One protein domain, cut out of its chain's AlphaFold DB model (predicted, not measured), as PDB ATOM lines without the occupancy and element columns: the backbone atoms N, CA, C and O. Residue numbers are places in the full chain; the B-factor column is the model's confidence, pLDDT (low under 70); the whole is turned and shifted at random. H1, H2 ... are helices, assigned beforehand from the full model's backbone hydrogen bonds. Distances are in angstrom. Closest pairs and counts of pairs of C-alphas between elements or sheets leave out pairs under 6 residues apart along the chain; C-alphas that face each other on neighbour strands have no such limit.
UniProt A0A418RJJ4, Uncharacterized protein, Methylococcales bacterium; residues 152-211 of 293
ATOM      1  N   VAL A 152       1.749  60.703 -87.346       86.38
ATOM      2  CA  VAL A 152       1.378  60.880 -88.756       86.38
ATOM      3  C   VAL A 152       2.599  60.759 -89.669       86.38
ATOM      4  O   VAL A 152       2.577  59.958 -90.600       86.38
ATOM      5  N   GLU A 153       3.691  61.464 -89.367       84.56
ATOM      6  CA  GLU A 153       4.888  61.451 -90.216       84.56
ATOM      7  C   GLU A 153       5.736  60.197 -90.031       84.56
ATOM      8  O   GLU A 153       6.346  59.720 -90.990       84.56
ATOM      9  N   ALA A 154       5.699  59.595 -88.841       84.06
ATOM     10  CA  ALA A 154       6.274  58.275 -88.618       84.06
ATOM     11  C   ALA A 154       5.617  57.212 -89.516       84.06
ATOM     12  O   ALA A 154       6.324  56.398 -90.116       84.06
ATOM     13  N   LEU A 155       4.286  57.235 -89.653       85.25
ATOM     14  CA  LEU A 155       3.565  56.331 -90.548       85.25
ATOM     15  C   LEU A 155       3.790  56.712 -92.019       85.25
ATOM     16  O   LEU A 155       4.135  55.853 -92.824       85.25
ATOM     17  N   ALA A 156       3.674  57.995 -92.369       86.62
ATOM     18  CA  ALA A 156       3.836  58.473 -93.740       86.62
ATOM     19  C   ALA A 156       5.231  58.165 -94.322       86.62
ATOM     20  O   ALA A 156       5.348  57.892 -95.512       86.62
ATOM     21  N   SER A 157       6.283  58.152 -93.494       82.81
ATOM     22  CA  SER A 157       7.652  57.814 -93.921       82.81
ATOM     23  C   SER A 157       7.848  56.357 -94.364       82.81
ATOM     24  O   SER A 157       8.800  56.064 -95.084       82.81
ATOM     25  N   GLN A 158       6.960  55.448 -93.953       85.69
ATOM     26  CA  GLN A 158       7.022  54.020 -94.294       85.69
ATOM     27  C   GLN A 158       6.239  53.680 -95.567       85.69
ATOM     28  O   GLN A 158       6.336  52.563 -96.073       85.69
ATOM     29  N   LEU A 159       5.437  54.624 -96.058       86.56
ATOM     30  CA  LEU A 159       4.513  54.437 -97.163       86.56
ATOM     31  C   LEU A 159       5.010  55.129 -98.439       86.56
ATOM     32  O   LEU A 159       5.953  55.920 -98.431       86.56
ATOM     33  N   THR A 160       4.381  54.805 -99.567       88.81
ATOM     34  CA  THR A 160       4.680  55.453-100.849       88.81
ATOM     35  C   THR A 160       4.264  56.929-100.815       88.81
ATOM     36  O   THR A 160       3.383  57.300-100.039       88.81
ATOM     37  N   PRO A 161       4.841  57.811-101.658       85.25
ATOM     38  CA  PRO A 161       4.569  59.252-101.590       85.25
ATOM     39  C   PRO A 161       3.075  59.605-101.649       85.25
ATOM     40  O   PRO A 161       2.613  60.489-100.929       85.25
ATOM     41  N   ARG A 162       2.304  58.865-102.455       85.56
ATOM     42  CA  ARG A 162       0.868  59.094-102.644       85.56
ATOM     43  C   ARG A 162       0.037  58.661-101.434       85.56
ATOM     44  O   ARG A 162      -0.848  59.393-100.999       85.56
ATOM     45  N   SER A 163       0.339  57.504-100.852       85.31
ATOM     46  CA  SER A 163      -0.331  57.034 -99.635       85.31
ATOM     47  C   SER A 163       0.105  57.820 -98.389       85.31
ATOM     48  O   SER A 163      -0.710  58.071 -97.501       85.31
ATOM     49  N   ALA A 164       1.342  58.322 -98.365       87.56
ATOM     50  CA  ALA A 164       1.829  59.271 -97.368       87.56
ATOM     51  C   ALA A 164       1.031  60.587 -97.387       87.56
ATOM     52  O   ALA A 164       0.653  61.097 -96.334       87.56
ATOM     53  N   GLU A 165       0.717  61.136 -98.566       88.38
ATOM     54  CA  GLU A 165      -0.178  62.296 -98.670       88.38
ATOM     55  C   GLU A 165      -1.587  62.009 -98.150       88.38
ATOM     56  O   GLU A 165      -2.162  62.860 -97.473       88.38
ATOM     57  N   TRP A 166      -2.137  60.826 -98.430       87.94
ATOM     58  CA  TRP A 166      -3.454  60.440 -97.922       87.94
ATOM     59  C   TRP A 166      -3.478  60.401 -96.385       87.94
ATOM     60  O   TRP A 166      -4.363  60.991 -95.770       87.94
ATOM     61  N   ILE A 167      -2.451  59.821 -95.750       89.62
ATOM     62  CA  ILE A 167      -2.310  59.803 -94.281       89.62
ATOM     63  C   ILE A 167      -2.169  61.219 -93.705       89.62
ATOM     64  O   ILE A 167      -2.738  61.512 -92.655       89.62
ATOM     65  N   ARG A 168      -1.457  62.124 -94.389       88.88
ATOM     66  CA  ARG A 168      -1.356  63.533 -93.965       88.88
ATOM     67  C   ARG A 168      -2.695  64.267 -94.032       88.88
ATOM     68  O   ARG A 168      -2.943  65.138 -93.202       88.88
ATOM     69  N   ARG A 169      -3.546  63.929 -95.007       89.00
ATOM     70  CA  ARG A 169      -4.914  64.466 -95.125       89.00
ATOM     71  C   ARG A 169      -5.859  63.859 -94.085       89.00
ATOM     72  O   ARG A 169      -6.775  64.549 -93.649       89.00
ATOM     73  N   HIS A 170      -5.597  62.622 -93.659       88.25
ATOM     74  CA  HIS A 170      -6.390  61.880 -92.679       88.25
ATOM     75  C   HIS A 170      -5.572  61.454 -91.442       88.25
ATOM     76  O   HIS A 170      -5.349  60.257 -91.204       88.25
ATOM     77  N   PRO A 171      -5.111  62.413 -90.613       87.56
ATOM     78  CA  PRO A 171      -4.236  62.131 -89.475       87.56
ATOM     79  C   PRO A 171      -4.902  61.277 -88.381       87.56
ATOM     80  O   PRO A 171      -4.213  60.696 -87.538       87.56
ATOM     81  N   GLU A 172      -6.234  61.171 -88.373       88.25
ATOM     82  CA  GLU A 172      -7.003  60.322 -87.461       88.25
ATOM     83  C   GLU A 172      -6.627  58.836 -87.558       88.25
ATOM     84  O   GLU A 172      -6.610  58.148 -86.535       88.25
ATOM     85  N   PHE A 173      -6.243  58.350 -88.745       86.62
ATOM     86  CA  PHE A 173      -5.840  56.953 -88.936       86.62
ATOM     87  C   PHE A 173      -4.433  56.663 -88.421       86.62
ATOM     88  O   PHE A 173      -4.149  55.519 -88.086       86.62
ATOM     89  N   ALA A 174      -3.562  57.668 -88.321       85.81
ATOM     90  CA  ALA A 174      -2.232  57.497 -87.741       85.81
ATOM     91  C   ALA A 174      -2.237  57.617 -86.208       85.81
ATOM     92  O   ALA A 174      -1.383  57.041 -85.537       85.81
ATOM     93  N   ARG A 175      -3.195  58.366 -85.642       87.12
ATOM     94  CA  ARG A 175      -3.293  58.605 -84.191       87.12
ATOM     95  C   ARG A 175      -4.128  57.558 -83.455       87.12
ATOM     96  O   ARG A 175      -3.796  57.226 -82.320       87.12
ATOM     97  N   ASP A 176      -5.196  57.041 -84.067       90.19
ATOM     98  CA  ASP A 176      -6.053  56.015 -83.461       90.19
ATOM     99  C   ASP A 176      -5.793  54.627 -84.066       90.19
ATOM    100  O   ASP A 176      -6.145  54.338 -85.213       90.19
ATOM    101  N   GLN A 177      -5.266  53.715 -83.243       88.75
ATOM    102  CA  GLN A 177      -5.010  52.321 -83.610       88.75
ATOM    103  C   GLN A 177      -6.261  51.591 -84.127       88.75
ATOM    104  O   GLN A 177      -6.165  50.692 -84.966       88.75
ATOM    105  N   ARG A 178      -7.460  51.930 -83.635       90.38
ATOM    106  CA  ARG A 178      -8.702  51.272 -84.073       90.38
ATOM    107  C   ARG A 178      -9.070  51.672 -85.492       90.38
ATOM    108  O   ARG A 178      -9.534  50.823 -86.254       90.38
ATOM    109  N   LEU A 179      -8.893  52.946 -85.828       89.50
ATOM    110  CA  LEU A 179      -9.099  53.446 -87.182       89.50
ATOM    111  C   LEU A 179      -8.018  52.903 -88.113       89.50
ATOM    112  O   LEU A 179      -8.357  52.400 -89.182       89.50
ATOM    113  N   PHE A 180      -6.762  52.864 -87.663       89.56
ATOM    114  CA  PHE A 180      -5.668  52.238 -88.400       89.56
ATOM    115  C   PHE A 180      -5.979  50.787 -88.798       89.56
ATOM    116  O   PHE A 180      -5.898  50.421 -89.966       89.56
ATOM    117  N   ASN A 181      -6.440  49.957 -87.855       91.00
ATOM    118  CA  ASN A 181      -6.793  48.565 -88.149       91.00
ATOM    119  C   ASN A 181      -7.945  48.454 -89.166       91.00
ATOM    120  O   ASN A 181      -7.965  47.535 -89.984       91.00
ATOM    121  N   LYS A 182      -8.909  49.385 -89.139       90.44
ATOM    122  CA  LYS A 182      -9.972  49.440 -90.156       90.44
ATOM    123  C   LYS A 182      -9.412  49.801 -91.529       90.44
ATOM    124  O   LYS A 182      -9.821  49.183 -92.506       90.44
ATOM    125  N   MET A 183      -8.476  50.748 -91.596       88.81
ATOM    126  CA  MET A 183      -7.784  51.119 -92.833       88.81
ATOM    127  C   MET A 183      -7.024  49.927 -93.419       88.81
ATOM    128  O   MET A 183      -7.176  49.646 -94.602       88.81
ATOM    129  N   ILE A 184      -6.297  49.164 -92.598       91.50
ATOM    130  CA  ILE A 184      -5.613  47.942 -93.049       91.50
ATOM    131  C   ILE A 184      -6.606  46.903 -93.589       91.50
ATOM    132  O   ILE A 184      -6.361  46.294 -94.625       91.50
ATOM    133  N   ASN A 185      -7.760  46.723 -92.941       92.56
ATOM    134  CA  ASN A 185      -8.792  45.815 -93.453       92.56
ATOM    135  C   ASN A 185      -9.377  46.287 -94.793       92.56
ATOM    136  O   ASN A 185      -9.597  45.462 -95.675       92.56
ATOM    137  N   ALA A 186      -9.606  47.593 -94.954       89.94
ATOM    138  CA  ALA A 186     -10.062  48.173 -96.216       89.94
ATOM    139  C   ALA A 186      -9.009  48.018 -97.325       89.94
ATOM    140  O   ALA A 186      -9.354  47.633 -98.438       89.94
ATOM    141  N   HIS A 187      -7.728  48.232 -97.008       90.31
ATOM    142  CA  HIS A 187      -6.611  47.967 -97.917       90.31
ATOM    143  C   HIS A 187      -6.607  46.508 -98.386       90.31
ATOM    144  O   HIS A 187      -6.582  46.244 -99.585       90.31
ATOM    145  N   ASN A 188      -6.693  45.559 -97.448       91.62
ATOM    146  CA  ASN A 188      -6.699  44.131 -97.766       91.62
ATOM    147  C   ASN A 188      -7.888  43.739 -98.654       91.62
ATOM    148  O   ASN A 188      -7.732  42.893 -99.531       91.62
ATOM    149  N   LEU A 189      -9.057  44.352 -98.445       90.94
ATOM    150  CA  LEU A 189     -10.240  44.128 -99.277       90.94
ATOM    151  C   LEU A 189     -10.032  44.664-100.700       90.94
ATOM    152  O   LEU A 189     -10.206  43.919-101.655       90.94
ATOM    153  N   ALA A 190      -9.561  45.906-100.841       88.56
ATOM    154  CA  ALA A 190      -9.305  46.512-102.148       88.56
ATOM    155  C   ALA A 190      -8.250  45.735-102.961       88.56
ATOM    156  O   ALA A 190      -8.393  45.560-104.171       88.56
ATOM    157  N   VAL A 191      -7.209  45.223-102.294       90.56
ATOM    158  CA  VAL A 191      -6.203  44.355-102.926       90.56
ATOM    159  C   VAL A 191      -6.806  43.004-103.325       90.56
ATOM    160  O   VAL A 191      -6.489  42.494-104.400       90.56
ATOM    161  N   ALA A 192      -7.689  42.426-102.503       88.81
ATOM    162  CA  ALA A 192      -8.392  41.184-102.833       88.81
ATOM    163  C   ALA A 192      -9.328  41.344-104.046       88.81
ATOM    164  O   ALA A 192      -9.433  40.422-104.854       88.81
ATOM    165  N   ASP A 193      -9.920  42.527-104.218       87.50
ATOM    166  CA  ASP A 193     -10.735  42.893-105.383       87.50
ATOM    167  C   ASP A 193      -9.886  43.209-106.636       87.50
ATOM    168  O   ASP A 193     -10.416  43.528-107.701       87.50
ATOM    169  N   GLY A 194      -8.556  43.087-106.538       88.19
ATOM    170  CA  GLY A 194      -7.619  43.266-107.646       88.19
ATOM    171  C   GLY A 194      -7.302  44.727-107.973       88.19
ATOM    172  O   GLY A 194      -6.697  45.003-109.013       88.19
ATOM    173  N   ILE A 195      -7.686  45.668-107.107       88.00
ATOM    174  CA  ILE A 195      -7.393  47.088-107.291       88.00
ATOM    175  C   ILE A 195      -5.931  47.345-106.912       88.00
ATOM    176  O   ILE A 195      -5.474  47.002-105.821       88.00
ATOM    177  N   GLN A 196      -5.180  47.960-107.827       85.44
ATOM    178  CA  GLN A 196      -3.769  48.275-107.608       85.44
ATOM    179  C   GLN A 196      -3.612  49.358-106.523       85.44
ATOM    180  O   GLN A 196      -4.250  50.415-106.641       85.44
ATOM    181  N   PRO A 197      -2.751  49.145-105.508       83.75
ATOM    182  CA  PRO A 197      -2.391  50.176-104.537       83.75
ATOM    183  C   PRO A 197      -1.868  51.444-105.227       83.75
ATOM    184  O   PRO A 197      -1.303  51.378-106.316       83.75
ATOM    185  N   ASP A 198      -2.057  52.602-104.593       81.06
ATOM    186  CA  ASP A 198      -1.630  53.916-105.100       81.06
ATOM    187  C   ASP A 198      -2.319  54.405-106.386       81.06
ATOM    188  O   ASP A 198      -1.810  55.292-107.074       81.06
ATOM    189  N   THR A 199      -3.510  53.894-106.698       87.69
ATOM    190  CA  THR A 199      -4.384  54.435-107.754       87.69
ATOM    191  C   THR A 199      -5.523  55.273-107.165       87.69
ATOM    192  O   THR A 199      -5.926  55.064-106.024       87.69
ATOM    193  N   ASP A 200      -6.087  56.218-107.929       84.75
ATOM    194  CA  ASP A 200      -7.252  56.996-107.456       84.75
ATOM    195  C   ASP A 200      -8.466  56.103-107.176       84.75
ATOM    196  O   ASP A 200      -9.187  56.318-106.204       84.75
ATOM    197  N   ALA A 201      -8.648  55.051-107.986       83.69
ATOM    198  CA  ALA A 201      -9.687  54.046-107.776       83.69
ATOM    199  C   ALA A 201      -9.509  53.303-106.441       83.69
ATOM    200  O   ALA A 201     -10.486  53.058-105.739       83.69
ATOM    201  N   TYR A 202      -8.263  53.005-106.057       88.50
ATOM    202  CA  TYR A 202      -7.943  52.406-104.763       88.50
ATOM    203  C   TYR A 202      -8.313  53.322-103.591       88.50
ATOM    204  O   TYR A 202      -8.994  52.879-102.668       88.50
ATOM    205  N   PHE A 203      -7.920  54.600-103.627       86.69
ATOM    206  CA  PHE A 203      -8.247  55.526-102.536       86.69
ATOM    207  C   PHE A 203      -9.757  55.767-102.421       86.69
ATOM    208  O   PHE A 203     -10.273  55.797-101.307       86.69
ATOM    209  N   ALA A 204     -10.479  55.839-103.544       86.44
ATOM    210  CA  ALA A 204     -11.936  55.962-103.541       86.44
ATOM    211  C   ALA A 204     -12.632  54.757-102.876       86.44
ATOM    212  O   ALA A 204     -13.555  54.939-102.078       86.44
ATOM    213  N   GLU A 205     -12.170  53.533-103.153       85.06
ATOM    214  CA  GLU A 205     -12.726  52.316-102.549       85.06
ATOM    215  C   GLU A 205     -12.408  52.234-101.050       85.06
ATOM    216  O   GLU A 205     -13.284  51.953-100.227       85.06
ATOM    217  N   VAL A 206     -11.175  52.576-100.663       86.62
ATOM    218  CA  VAL A 206     -10.757  52.626 -99.256       86.62
ATOM    219  C   VAL A 206     -11.554  53.681 -98.482       86.62
ATOM    220  O   VAL A 206     -12.055  53.397 -97.394       86.62
ATOM    221  N   GLU A 207     -11.760  54.876 -99.036       88.69
ATOM    222  CA  GLU A 207     -12.575  55.926 -98.411       88.69
ATOM    223  C   GLU A 207     -14.056  55.543 -98.303       88.69
ATOM    224  O   GLU A 207     -14.708  55.857 -97.296       88.69
ATOM    225  N   SER A 208     -14.585  54.831 -99.303       86.25
ATOM    226  CA  SER A 208     -15.942  54.275 -99.298       86.25
ATOM    227  C   SER A 208     -16.114  53.233 -98.186       86.25
ATOM    228  O   SER A 208     -17.046  53.331 -97.374       86.25
ATOM    229  N   ALA A 209     -15.170  52.294 -98.073       82.69
ATOM    230  CA  ALA A 209     -15.146  51.263 -97.039       82.69
ATOM    231  C   ALA A 209     -15.004  51.858 -95.627       82.69
ATOM    232  O   ALA A 209     -15.666  51.414 -94.681       82.69
ATOM    233  N   LEU A 210     -14.194  52.911 -95.486       83.50
ATOM    234  CA  LEU A 210     -13.991  53.640 -94.232       83.50
ATOM    235  C   LEU A 210     -15.101  54.660 -93.932       83.50
ATOM    236  O   LEU A 210     -15.159  55.185 -92.819       83.50
ATOM    237  N   LYS A 211     -16.024  54.886 -94.879       82.69
ATOM    238  CA  LYS A 211     -17.153  55.831 -94.799       82.69
ATOM    239  C   LYS A 211     -16.736  57.275 -94.499       82.69
ATOM    240  O   LYS A 211     -17.530  58.032 -93.939       82.69
TER     241      LYS A 211
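This is residues 152 to 211 of the 293 residues of an uncharacterized protein of Methylococcales bacterium (UniProt A0A418RJJ4). The longest helix, H4, runs along one side of the model; H5 folds back and crosses its later part at a steep tilt, while H1, H2 and H3 form a small cluster near its beginning, reaching H4 through H3. H2 and H5, on the two wings of this arrangement, stay only just apart. The printed part has 60 residues with five named helices, H1 to H5 in that order, and no named strand; its class is all helix. It is compact, with a radius of gyration of the C-alphas of 10.7 A and spans of 28 by 23 by 16 A.

Find C-alpha 177 at (-5.010, 52.321, -83.610); from there H4, residues 177 to 192, runs 22.5 A to C-alpha 192 at (-8.392, 41.184, -102.833). H5, residues 200 to 210, covers 15.2 A and ends at (-13.991, 53.640, -94.232). Before H4, look for H1 at residues 152 to 156, H2 at 161 to 169, 12.6 A long, and H3 at 172 to 175.

Start at H4: it touches H5, closest at the C-alphas of Ala 186 and Val 206, 5.4 A apart, with a steep tilt of 49 degrees, opposite ways. With residues 179 to 183 alone, H4 touches H3 only at the corner; the closest C-alphas, of Phe 173 and Phe 180, are 4.7 A apart. H3 and H1 only just touch, with 3 pairs of C-alphas within 8 A, the closest being Val 152 and Ala 174 at 5.1 A. H1 touches H2, closest at the C-alphas of Ala 156 and Ala 164, 4.2 A. H2 and H5 are only just apart, their closest C-alphas being 8.3 A apart. In H1, H2, H4 and H5 every O i to N i+4 pair is within hydrogen-bond range; H3 is too short for one.

Look to Glu 153 and Asp 193 for the two C-alphas farthest apart, 28.6 A. The printed part has no cut and no long link. Its mean pLDDT is 87.4, and no printed residue is under 70.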